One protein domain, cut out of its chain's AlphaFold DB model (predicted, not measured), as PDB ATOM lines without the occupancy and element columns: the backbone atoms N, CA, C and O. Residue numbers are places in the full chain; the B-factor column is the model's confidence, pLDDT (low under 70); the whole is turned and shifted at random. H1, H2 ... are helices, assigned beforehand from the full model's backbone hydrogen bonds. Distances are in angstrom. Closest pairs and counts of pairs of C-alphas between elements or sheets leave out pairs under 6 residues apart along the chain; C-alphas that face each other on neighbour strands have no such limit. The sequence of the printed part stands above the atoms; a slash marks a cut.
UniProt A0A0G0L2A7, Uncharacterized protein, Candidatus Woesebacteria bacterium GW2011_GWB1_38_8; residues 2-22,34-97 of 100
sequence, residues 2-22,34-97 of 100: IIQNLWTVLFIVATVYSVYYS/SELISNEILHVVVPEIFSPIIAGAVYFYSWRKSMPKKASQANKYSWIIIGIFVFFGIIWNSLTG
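AT A GLANCE: This is residues 2 to 22 and 34 to 97 of the 100 residues of an uncharacterized protein of Candidatus Woesebacteria bacterium GW2011_GWB1_38_8 (UniProt A0A0G0L2A7). The long helix H4 and the helix H1 lie on opposite sides of a middle made by the short helices H2 and H3, an up-and-down bundle in which each helix runs against the one before. Residues 86 to 97 stick out. The printed part has 85 residues with four named helices, H1 to H4, and no named strand, all helix in class. It is only just compact, close to loose, with a radius of gyration of the C-alphas of 14.2 A, spanning 47 by 26 by 21 A.

IN THESE COORDINATES: Find C-alpha 68 at (153.477, 160.914, 82.985); from there H4, residues 68 to 96, runs 42.0 A to C-alpha 96 at (164.405, 137.440, 116.016). H3 is residues 52 to 63, H2 residues 38 to 50, and H1 residues 2 to 22, 30.2 A long.

HOW THE PARTS SIT: H4, with residues 70 to 82, touches H3 in a hairpin tilted 7 degrees; closest are C-alphas 60 and 71, 4.5 A. H2 touches H1 at a steep tilt of 40 degrees; closest are C-alphas 47 and 14, 4.5 A. H1 and H4 are apart. Every O i to N i+4 pair is within hydrogen-bond range in H1, H3 and H4, but 5 of 9 in H2.

THE WHOLE: Residues 23 to 33 are not printed; C-alphas 22 and 34 are 15.5 A apart. No printed residue is under 70 in pLDDT.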
ATOM      1  N   ILE A   2     174.063 129.205  97.155       75.69
ATOM      2  CA  ILE A   2     173.115 129.012  96.025       75.69
ATOM      3  C   ILE A   2     171.954 130.029  96.036       75.69
ATOM      4  O   ILE A   2     171.664 130.643  95.015       75.69
ATOM      5  N   ILE A   3     171.334 130.266  97.199       74.50
ATOM      6  CA  ILE A   3     170.194 131.194  97.337       74.50
ATOM      7  C   ILE A   3     170.602 132.651  97.060       74.50
ATOM      8  O   ILE A   3     169.876 133.372  96.387       74.50
ATOM      9  N   GLN A   4     171.775 133.081  97.534       74.81
ATOM     10  CA  GLN A   4     172.292 134.429  97.259       74.81
ATOM     11  C   GLN A   4     172.534 134.629  95.760       74.81
ATOM     12  O   GLN A   4     172.092 135.628  95.204       74.81
ATOM     13  N   ASN A   5     173.136 133.639  95.095       86.25
ATOM     14  CA  ASN A   5     173.365 133.687  93.652       86.25
ATOM     15  C   ASN A   5     172.044 133.769  92.868       86.25
ATOM     16  O   ASN A   5     171.963 134.503  91.887       86.25
ATOM     17  N   LEU A   6     170.993 133.075  93.321       90.00
ATOM     18  CA  LEU A   6     169.666 133.152  92.706       90.00
ATOM     19  C   LEU A   6     169.060 134.559  92.822       90.00
ATOM     20  O   LEU A   6     168.595 135.098  91.821       90.00
ATOM     21  N   TRP A   7     169.100 135.177  94.007       88.62
ATOM     22  CA  TRP A   7     168.600 136.545  94.196       88.62
ATOM     23  C   TRP A   7     169.352 137.562  93.342       88.62
ATOM     24  O   TRP A   7     168.727 138.426  92.733       88.62
ATOM     25  N   THR A   8     170.676 137.430  93.232       90.75
ATOM     26  CA  THR A   8     171.481 138.283  92.350       90.75
ATOM     27  C   THR A   8     171.076 138.121  90.885       90.75
ATOM     28  O   THR A   8     170.911 139.116  90.183       90.75
ATOM     29  N   VAL A   9     170.855 136.887  90.419       94.06
ATOM     30  CA  VAL A   9     170.392 136.636  89.047       94.06
ATOM     31  C   VAL A   9     169.008 137.245  88.815       94.06
ATOM     32  O   VAL A   9     168.822 137.950  87.827       94.06
ATOM     33  N   LEU A  10     168.057 137.046  89.734       94.88
ATOM     34  CA  LEU A  10     166.712 137.627  89.629       94.88
ATOM     35  C   LEU A  10     166.746 139.159  89.617       94.88
ATOM     36  O   LEU A  10     166.054 139.777  88.811       94.88
ATOM     37  N   PHE A  11     167.598 139.772  90.440       94.62
ATOM     38  CA  PHE A  11     167.813 141.218  90.458       94.62
ATOM     39  C   PHE A  11     168.331 141.746  89.111       94.62
ATOM     40  O   PHE A  11     167.813 142.734  88.580       94.62
ATOM     41  N   ILE A  12     169.333 141.077  88.526       96.00
ATOM     42  CA  ILE A  12     169.895 141.451  87.219       96.00
ATOM     43  C   ILE A  12     168.835 141.295  86.126       96.00
ATOM     44  O   ILE A  12     168.620 142.225  85.348       96.00
ATOM     45  N   VAL A  13     168.135 140.156  86.093       96.81
ATOM     46  CA  VAL A  13     167.076 139.883  85.112       96.81
ATOM     47  C   VAL A  13     165.963 140.921  85.211       96.81
ATOM     48  O   VAL A  13     165.579 141.485  84.191       96.81
ATOM     49  N   ALA A  14     165.492 141.242  86.417       96.19
ATOM     50  CA  ALA A  14     164.472 142.265  86.637       96.19
ATOM     51  C   ALA A  14     164.923 143.649  86.151       96.19
ATOM     52  O   ALA A  14     164.169 144.357  85.482       96.19
ATOM     53  N   THR A  15     166.177 144.014  86.423       95.00
ATOM     54  CA  THR A  15     166.748 145.290  85.985       95.00
ATOM     55  C   THR A  15     166.806 145.372  84.460       95.00
ATOM     56  O   THR A  15     166.270 146.311  83.875       95.00
ATOM     57  N   VAL A  16     167.375 144.363  83.793       97.25
ATOM     58  CA  VAL A  16     167.446 144.312  82.322       97.25
ATOM     59  C   VAL A  16     166.046 144.304  81.707       97.25
ATOM     60  O   VAL A  16     165.777 145.041  80.756       97.25
ATOM     61  N   TYR A  17     165.131 143.521  82.282       97.50
ATOM     62  CA  TYR A  17     163.751 143.439  81.827       97.50
ATOM     63  C   TYR A  17     163.021 144.780  81.945       97.50
ATOM     64  O   TYR A  17     162.333 145.167  81.005       97.50
ATOM     65  N   SER A  18     163.208 145.530  83.038       97.12
ATOM     66  CA  SER A  18     162.592 146.855  83.201       97.12
ATOM     67  C   SER A  18     163.037 147.846  82.126       97.12
ATOM     68  O   SER A  18     162.224 148.607  81.603       97.12
ATOM     69  N   VAL A  19     164.308 147.790  81.715       97.25
ATOM     70  CA  VAL A  19     164.838 148.621  80.625       97.25
ATOM     71  C   VAL A  19     164.256 148.193  79.279       97.25
ATOM     72  O   VAL A  19     163.869 149.043  78.477       97.25
ATOM     73  N   TYR A  20     164.172 146.887  79.020       97.31
ATOM     74  CA  TYR A  20     163.545 146.361  77.806       97.31
ATOM     75  C   TYR A  20     162.068 146.767  77.719       97.31
ATOM     76  O   TYR A  20     161.634 147.338  76.718       97.31
ATOM     77  N   TYR A  21     161.302 146.510  78.780       96.38
ATOM     78  CA  TYR A  21     159.871 146.769  78.812       96.38
ATOM     79  C   TYR A  21     159.562 148.268  78.757       96.38
ATOM     80  O   TYR A  21     158.643 148.676  78.046       96.38
ATOM     81  N   SER A  22     160.367 149.112  79.418       95.06
ATOM     82  CA  SER A  22     160.181 150.565  79.369       95.06
ATOM     83  C   SER A  22     160.311 151.131  77.957       95.06
ATOM     84  O   SER A  22     159.537 152.018  77.581       95.06
ATOM     85  N   SER A  34     146.558 157.497  79.284       87.38
ATOM     86  CA  SER A  34     145.934 156.559  80.209       87.38
ATOM     87  C   SER A  34     146.886 156.055  81.289       87.38
ATOM     88  O   SER A  34     148.108 156.219  81.253       87.38
ATOM     89  N   GLU A  35     146.266 155.463  82.295       91.00
ATOM     90  CA  GLU A  35     146.903 154.726  83.375       91.00
ATOM     91  C   GLU A  35     147.463 153.378  82.890       91.00
ATOM     92  O   GLU A  35     147.273 152.989  81.734       91.00
ATOM     93  N   LEU A  36     148.205 152.676  83.750       89.06
ATOM     94  CA  LEU A  36     148.645 151.314  83.465       89.06
ATOM     95  C   LEU A  36     147.424 150.390  83.382       89.06
ATOM     96  O   LEU A  36     146.598 150.349  84.291       89.06
ATOM     97  N   ILE A  37     147.323 149.640  82.290       91.25
ATOM     98  CA  ILE A  37     146.272 148.634  82.094       91.25
ATOM     99  C   ILE A  37     146.675 147.354  82.845       91.25
ATOM    100  O   ILE A  37     147.861 147.106  83.060       91.25
ATOM    101  N   SER A  38     145.716 146.510  83.238       85.56
ATOM    102  CA  SER A  38     145.947 145.309  84.063       85.56
ATOM    103  C   SER A  38     147.094 144.403  83.596       85.56
ATOM    104  O   SER A  38     147.823 143.861  84.423       85.56
ATOM    105  N   ASN A  39     147.290 144.246  82.284       88.75
ATOM    106  CA  ASN A  39     148.407 143.479  81.727       88.75
ATOM    107  C   ASN A  39     149.760 144.199  81.890       88.75
ATOM    108  O   ASN A  39     150.761 143.561  82.202       88.75
ATOM    109  N   GLU A  40     149.799 145.521  81.728       92.88
ATOM    110  CA  GLU A  40     151.003 146.336  81.897       92.88
ATOM    111  C   GLU A  40     151.450 146.403  83.360       92.88
ATOM    112  O   GLU A  40     152.651 146.430  83.627       92.88
ATOM    113  N   ILE A  41     150.499 146.390  84.303       94.31
ATOM    114  CA  ILE A  41     150.784 146.404  85.744       94.31
ATOM    115  C   ILE A  41     151.690 145.233  86.115       94.31
ATOM    116  O   ILE A  41     152.684 145.432  86.804       94.31
ATOM    117  N   LEU A  42     151.406 144.026  85.622       94.62
ATOM    118  CA  LEU A  42     152.209 142.846  85.949       94.62
ATOM    119  C   LEU A  42     153.654 142.984  85.446       94.62
ATOM    120  O   LEU A  42     154.598 142.639  86.156       94.62
ATOM    121  N   HIS A  43     153.834 143.560  84.257       95.19
ATOM    122  CA  HIS A  43     155.152 143.823  83.682       95.19
ATOM    123  C   HIS A  43     155.943 144.914  84.419       95.19
ATOM    124  O   HIS A  43     157.170 144.925  84.342       95.19
ATOM    125  N   VAL A  44     155.269 145.808  85.146       96.12
ATOM    126  CA  VAL A  44     155.899 146.850  85.974       96.12
ATOM    127  C   VAL A  44     156.195 146.333  87.381       96.12
ATOM    128  O   VAL A  44     157.329 146.420  87.844       96.12
ATOM    129  N   VAL A  45     155.201 145.727  88.027       96.00
ATOM    130  CA  VAL A  45     155.254 145.320  89.436       96.00
ATOM    131  C   VAL A  45     156.208 144.148  89.659       96.00
ATOM    132  O   VAL A  45     156.962 144.160  90.628       96.00
ATOM    133  N   VAL A  46     156.229 143.139  88.778       95.31
ATOM    134  CA  VAL A  46     157.084 141.953  88.982       95.31
ATOM    135  C   VAL A  46     158.575 142.326  89.036       95.31
ATOM    136  O   VAL A  46     159.240 141.927  89.990       95.31
ATOM    137  N   PRO A  47     159.126 143.122  88.101       95.94
ATOM    138  CA  PRO A  47     160.502 143.605  88.213       95.94
ATOM    139  C   PRO A  47     160.766 144.457  89.457       95.94
ATOM    140  O   PRO A  47     161.841 144.351  90.046       95.94
ATOM    141  N   GLU A  48     159.796 145.269  89.886       96.44
ATOM    142  CA  GLU A  48     159.925 146.087  91.096       96.44
ATOM    143  C   GLU A  48     159.958 145.250  92.382       96.44
ATOM    144  O   GLU A  48     160.584 145.669  93.345       96.44
ATOM    145  N   ILE A  49     159.386 144.041  92.415       95.69
ATOM    146  CA  ILE A  49     159.551 143.131  93.566       95.69
ATOM    147  C   ILE A  49     161.024 142.733  93.735       95.69
ATOM    148  O   ILE A  49     161.522 142.649  94.853       95.69
ATOM    149  N   PHE A  50     161.742 142.504  92.637       94.88
ATOM    150  CA  PHE A  50     163.134 142.049  92.691       94.88
ATOM    151  C   PHE A  50     164.144 143.198  92.721       94.88
ATOM    152  O   PHE A  50     165.239 143.027  93.245       94.88
ATOM    153  N   SER A  51     163.803 144.357  92.154       94.00
ATOM    154  CA  SER A  51     164.674 145.534  92.088       94.00
ATOM    155  C   SER A  51     163.852 146.826  92.177       94.00
ATOM    156  O   SER A  51     163.768 147.573  91.201       94.00
ATOM    157  N   PRO A  52     163.221 147.122  93.329       92.94
ATOM    158  CA  PRO A  52     162.253 148.217  93.425       92.94
ATOM    159  C   PRO A  52     162.883 149.570  93.100       92.94
ATOM    160  O   PRO A  52     162.363 150.325  92.288       92.94
ATOM    161  N   ILE A  53     164.066 149.839  93.657       93.94
ATOM    162  CA  ILE A  53     164.753 151.122  93.486       93.94
ATOM    163  C   ILE A  53     165.150 151.343  92.020       93.94
ATOM    164  O   ILE A  53     164.858 152.396  91.453       93.94
ATOM    165  N   ILE A  54     165.814 150.364  91.392       95.31
ATOM    166  CA  ILE A  54     166.324 150.541  90.026       95.31
ATOM    167  C   ILE A  54     165.188 150.438  89.011       95.31
ATOM    168  O   ILE A  54     165.082 151.316  88.158       95.31
ATOM    169  N   ALA A  55     164.322 149.423  89.097       95.12
ATOM    170  CA  ALA A  55     163.209 149.268  88.161       95.12
ATOM    171  C   ALA A  55     162.236 150.455  88.250       95.12
ATOM    172  O   ALA A  55     161.894 151.037  87.218       95.12
ATOM    173  N   GLY A  56     161.885 150.893  89.465       94.69
ATOM    174  CA  GLY A  56     161.042 152.067  89.682       94.69
ATOM    175  C   GLY A  56     161.653 153.340  89.090       94.69
ATOM    176  O   GLY A  56     160.978 154.085  88.373       94.69
ATOM    177  N   ALA A  57     162.958 153.562  89.291       96.38
ATOM    178  CA  ALA A  57     163.669 154.680  88.670       96.38
ATOM    179  C   ALA A  57     163.680 154.576  87.135       96.38
ATOM    180  O   ALA A  57     163.412 155.567  86.449       96.38
ATOM    181  N   VAL A  58     163.945 153.389  86.580       97.25
ATOM    182  CA  VAL A  58     163.935 153.150  85.130       97.25
ATOM    183  C   VAL A  58     162.573 153.502  84.546       97.25
ATOM    184  O   VAL A  58     162.522 154.284  83.594       97.25
ATOM    185  N   TYR A  59     161.478 152.995  85.111       96.44
ATOM    186  CA  TYR A  59     160.133 153.294  84.626       96.44
ATOM    187  C   TYR A  59     159.796 154.776  84.762       96.44
ATOM    188  O   TYR A  59     159.384 155.404  83.783       96.44
ATOM    189  N   PHE A  60     160.050 155.377  85.926       96.38
ATOM    190  CA  PHE A  60     159.753 156.784  86.156       96.38
ATOM    191  C   PHE A  60     160.506 157.696  85.182       96.38
ATOM    192  O   PHE A  60     159.890 158.482  84.462       96.38
ATOM    193  N   TYR A  61     161.833 157.588  85.092       96.44
ATOM    194  CA  TYR A  61     162.625 158.488  84.249       96.44
ATOM    195  C   TYR A  61     162.438 158.233  82.753       96.44
ATOM    196  O   TYR A  61     162.446 159.194  81.975       96.44
ATOM    197  N   SER A  62     162.218 156.979  82.349       95.38
ATOM    198  CA  SER A  62     161.972 156.637  80.942       95.38
ATOM    199  C   SER A  62     160.621 157.156  80.455       95.38
ATOM    200  O   SER A  62     160.493 157.539  79.288       95.38
ATOM    201  N   TRP A  63     159.617 157.194  81.338       95.31
ATOM    202  CA  TRP A  63     158.239 157.509  80.973       95.31
ATOM    203  C   TRP A  63     157.777 158.906  81.383       95.31
ATOM    204  O   TRP A  63     156.873 159.420  80.733       95.31
ATOM    205  N   ARG A  64     158.396 159.580  82.365       95.31
ATOM    206  CA  ARG A  64     157.910 160.869  82.918       95.31
ATOM    207  C   ARG A  64     157.589 161.941  81.875       95.31
ATOM    208  O   ARG A  64     156.698 162.747  82.095       95.31
ATOM    209  N   LYS A  65     158.318 161.964  80.751       91.50
ATOM    210  CA  LYS A  65     158.111 162.946  79.675       91.50
ATOM    211  C   LYS A  65     157.036 162.528  78.669       91.50
ATOM    212  O   LYS A  65     156.388 163.393  78.102       91.50
ATOM    213  N   SER A  66     156.884 161.231  78.407       91.69
ATOM    214  CA  SER A  66     156.001 160.724  77.346       91.69
ATOM    215  C   SER A  66     154.685 160.152  77.858       91.69
ATOM    216  O   SER A  66     153.704 160.196  77.134       91.69
ATOM    217  N   MET A  67     154.673 159.585  79.064       94.06
ATOM    218  CA  MET A  67     153.544 158.894  79.697       94.06
ATOM    219  C   MET A  67     153.533 159.203  81.206       94.06
ATOM    220  O   MET A  67     153.794 158.321  82.030       94.06
ATOM    221  N   PRO A  68     153.292 160.466  81.603       93.12
ATOM    222  CA  PRO A  68     153.477 160.914  82.985       93.12
ATOM    223  C   PRO A  68     152.575 160.182  83.988       93.12
ATOM    224  O   PRO A  68     153.016 159.902  85.102       93.12
ATOM    225  N   LYS A  69     151.346 159.809  83.601       94.00
ATOM    226  CA  LYS A  69     150.445 159.045  84.480       94.00
ATOM    227  C   LYS A  69     150.976 157.640  84.762       94.00
ATOM    228  O   LYS A  69     151.094 157.271  85.927       94.00
ATOM    229  N   LYS A  70     151.385 156.895  83.724       94.69
ATOM    230  CA  LYS A  70     151.999 155.562  83.876       94.69
ATOM    231  C   LYS A  70     153.309 155.626  84.673       94.69
ATOM    232  O   LYS A  70     153.538 154.788  85.536       94.69
ATOM    233  N   ALA A  71     154.130 156.657  84.447       95.38
ATOM    234  CA  ALA A  71     155.358 156.896  85.212       95.38
ATOM    235  C   ALA A  71     155.080 157.109  86.709       95.38
ATOM    236  O   ALA A  71     155.756 156.529  87.557       95.38
ATOM    237  N   SER A  72     154.073 157.927  87.030       95.25
ATOM    238  CA  SER A  72     153.653 158.186  88.409       95.25
ATOM    239  C   SER A  72     153.128 156.918  89.088       95.25
ATOM    240  O   SER A  72     153.496 156.633  90.227       95.25
ATOM    241  N   GLN A  73     152.330 156.114  88.378       95.56
ATOM    242  CA  GLN A  73     151.834 154.839  88.898       95.56
ATOM    243  C   GLN A  73     152.948 153.820  89.142       95.56
ATOM    244  O   GLN A  73     152.978 153.240  90.222       95.56
ATOM    245  N   ALA A  74     153.886 153.653  88.206       95.25
ATOM    246  CA  ALA A  74     155.057 152.796  88.408       95.25
ATOM    247  C   ALA A  74     155.850 153.225  89.655       95.25
ATOM    248  O   ALA A  74     156.075 152.437  90.565       95.25
ATOM    249  N   ASN A  75     156.148 154.522  89.788       95.88
ATOM    250  CA  ASN A  75     156.832 155.035  90.976       95.88
ATOM    251  C   ASN A  75     156.035 154.779  92.271       95.88
ATOM    252  O   ASN A  75     156.619 154.418  93.290       95.88
ATOM    253  N   LYS A  76     154.703 154.919  92.243       95.88
ATOM    254  CA  LYS A  76     153.841 154.587  93.387       95.88
ATOM    255  C   LYS A  76     153.971 153.112  93.780       95.88
ATOM    256  O   LYS A  76     154.085 152.832  94.972       95.88
ATOM    257  N   TYR A  77     153.970 152.188  92.819       95.75
ATOM    258  CA  TYR A  77     154.160 150.761  93.094       95.75
ATOM    259  C   TYR A  77     155.535 150.475  93.702       95.75
ATOM    260  O   TYR A  77     155.598 149.828  94.746       95.75
ATOM    261  N   SER A  78     156.599 151.069  93.157       95.75
ATOM    262  CA  SER A  78     157.946 150.969  93.722       95.75
ATOM    263  C   SER A  78     157.984 151.397  95.194       95.75
ATOM    264  O   SER A  78     158.505 150.667  96.037       95.75
ATOM    265  N   TRP A  79     157.390 152.543  95.548       95.62
ATOM    266  CA  TRP A  79     157.343 152.998  96.945       95.62
ATOM    267  C   TRP A  79     156.522 152.082  97.854       95.62
ATOM    268  O   TRP A  79     156.925 151.844  98.993       95.62
ATOM    269  N   ILE A  80     155.405 151.538  97.362       96.31
ATOM    270  CA  ILE A  80     154.606 150.556  98.107       96.31
ATOM    271  C   ILE A  80     155.443 149.304  98.393       96.31
ATOM    272  O   ILE A  80     155.485 148.850  99.533       96.31
ATOM    273  N   ILE A  81     156.145 148.773  97.392       96.00
ATOM    274  CA  ILE A  81     156.976 147.570  97.530       96.00
ATOM    275  C   ILE A  81     158.140 147.813  98.497       96.00
ATOM    276  O   ILE A  81     158.388 146.984  99.371       96.00
ATOM    277  N   ILE A  82     158.813 148.966  98.407       95.31
ATOM    278  CA  ILE A  82     159.852 149.359  99.373       95.31
ATOM    279  C   ILE A  82     159.270 149.395 100.787       95.31
ATOM    280  O   ILE A  82     159.854 148.819 101.702       95.31
ATOM    281  N   GLY A  83     158.104 150.023 100.964       95.56
ATOM    282  CA  GLY A  83     157.413 150.073 102.250       95.56
ATOM    283  C   GLY A  83     157.100 148.682 102.803       95.56
ATOM    284  O   GLY A  83     157.340 148.427 103.981       95.56
ATOM    285  N   ILE A  84     156.640 147.761 101.951       95.56
ATOM    286  CA  ILE A  84     156.379 146.363 102.319       95.56
ATOM    287  C   ILE A  84     157.670 145.666 102.770       95.56
ATOM    288  O   ILE A  84     157.675 145.026 103.822       95.56
ATOM    289  N   PHE A  85     158.774 145.806 102.030       93.06
ATOM    290  CA  PHE A  85     160.051 145.199 102.418       93.06
ATOM    291  C   PHE A  85     160.583 145.744 103.741       93.06
ATOM    292  O   PHE A  85     161.033 144.967 104.582       93.06
ATOM    293  N   VAL A  86     160.497 147.059 103.951       94.31
ATOM    294  CA  VAL A  86     160.891 147.686 105.217       94.31
ATOM    295  C   VAL A  86     160.017 147.174 106.360       94.31
ATOM    296  O   VAL A  86     160.546 146.769 107.391       94.31
ATOM    297  N   PHE A  87     158.698 147.117 106.171       95.38
ATOM    298  CA  PHE A  87     157.761 146.623 107.180       95.38
ATOM    299  C   PHE A  87     158.060 145.174 107.591       95.38
ATOM    300  O   PHE A  87     158.197 144.889 108.782       95.38
ATOM    301  N   PHE A  88     158.238 144.266 106.626       93.50
ATOM    302  CA  PHE A  88     158.611 142.880 106.919       93.50
ATOM    303  C   PHE A  88     159.999 142.765 107.549       93.50
ATOM    304  O   PHE A  88     160.185 141.953 108.453       93.50
ATOM    305  N   GLY A  89     160.958 143.591 107.124       91.19
ATOM    306  CA  GLY A  89     162.281 143.660 107.738       91.19
ATOM    307  C   GLY A  89     162.216 144.063 109.211       91.19
ATOM    308  O   GLY A  89     162.876 143.442 110.043       91.19
ATOM    309  N   ILE A  90     161.383 145.049 109.559       92.75
ATOM    310  CA  ILE A  90     161.162 145.468 110.950       92.75
ATOM    311  C   ILE A  90     160.531 144.329 111.754       92.75
ATOM    312  O   ILE A  90     161.058 143.976 112.805       92.75
ATOM    313  N   ILE A  91     159.450 143.714 111.256       92.44
ATOM    314  CA  ILE A  91     158.797 142.584 111.939       92.44
ATOM    315  C   ILE A  91     159.791 141.447 112.180       92.44
ATOM    316  O   ILE A  91     159.866 140.920 113.286       92.44
ATOM    317  N   TRP A  92     160.570 141.081 111.163       91.00
ATOM    318  CA  TRP A  92     161.544 140.002 111.267       91.00
ATOM    319  C   TRP A  92     162.612 140.284 112.329       91.00
ATOM    320  O   TRP A  92     162.911 139.409 113.143       91.00
ATOM    321  N   ASN A  93     163.159 141.504 112.372       88.62
ATOM    322  CA  ASN A  93     164.124 141.888 113.409       88.62
ATOM    323  C   ASN A  93     163.489 141.860 114.807       88.62
ATOM    324  O   ASN A  93     164.068 141.282 115.724       88.62
ATOM    325  N   SER A  94     162.268 142.383 114.956       88.69
ATOM    326  CA  SER A  94     161.536 142.353 116.227       88.69
ATOM    327  C   SER A  94     161.275 140.927 116.726       88.69
ATOM    328  O   SER A  94     161.372 140.673 117.922       88.69
ATOM    329  N   LEU A  95     160.969 139.984 115.828       89.25
ATOM    330  CA  LEU A  95     160.727 138.579 116.181       89.25
ATOM    331  C   LEU A  95     162.011 137.803 116.494       89.25
ATOM    332  O   LEU A  95     161.986 136.886 117.310       89.25
ATOM    333  N   THR A  96     163.122 138.140 115.837       88.62
ATOM    334  CA  THR A  96     164.405 137.440 116.016       88.62
ATOM    335  C   THR A  96     165.254 138.014 117.149       88.62
ATOM    336  O   THR A  96     166.275 137.425 117.491       88.62
ATOM    337  N   GLY A  97     164.844 139.135 117.753       73.94
ATOM    338  CA  GLY A  97     165.555 139.762 118.871       73.94
ATOM    339  C   GLY A  97     166.913 140.365 118.493       73.94
ATOM    340  O   GLY A  97     167.650 140.801 119.377       73.94
TER     341      GLY A  97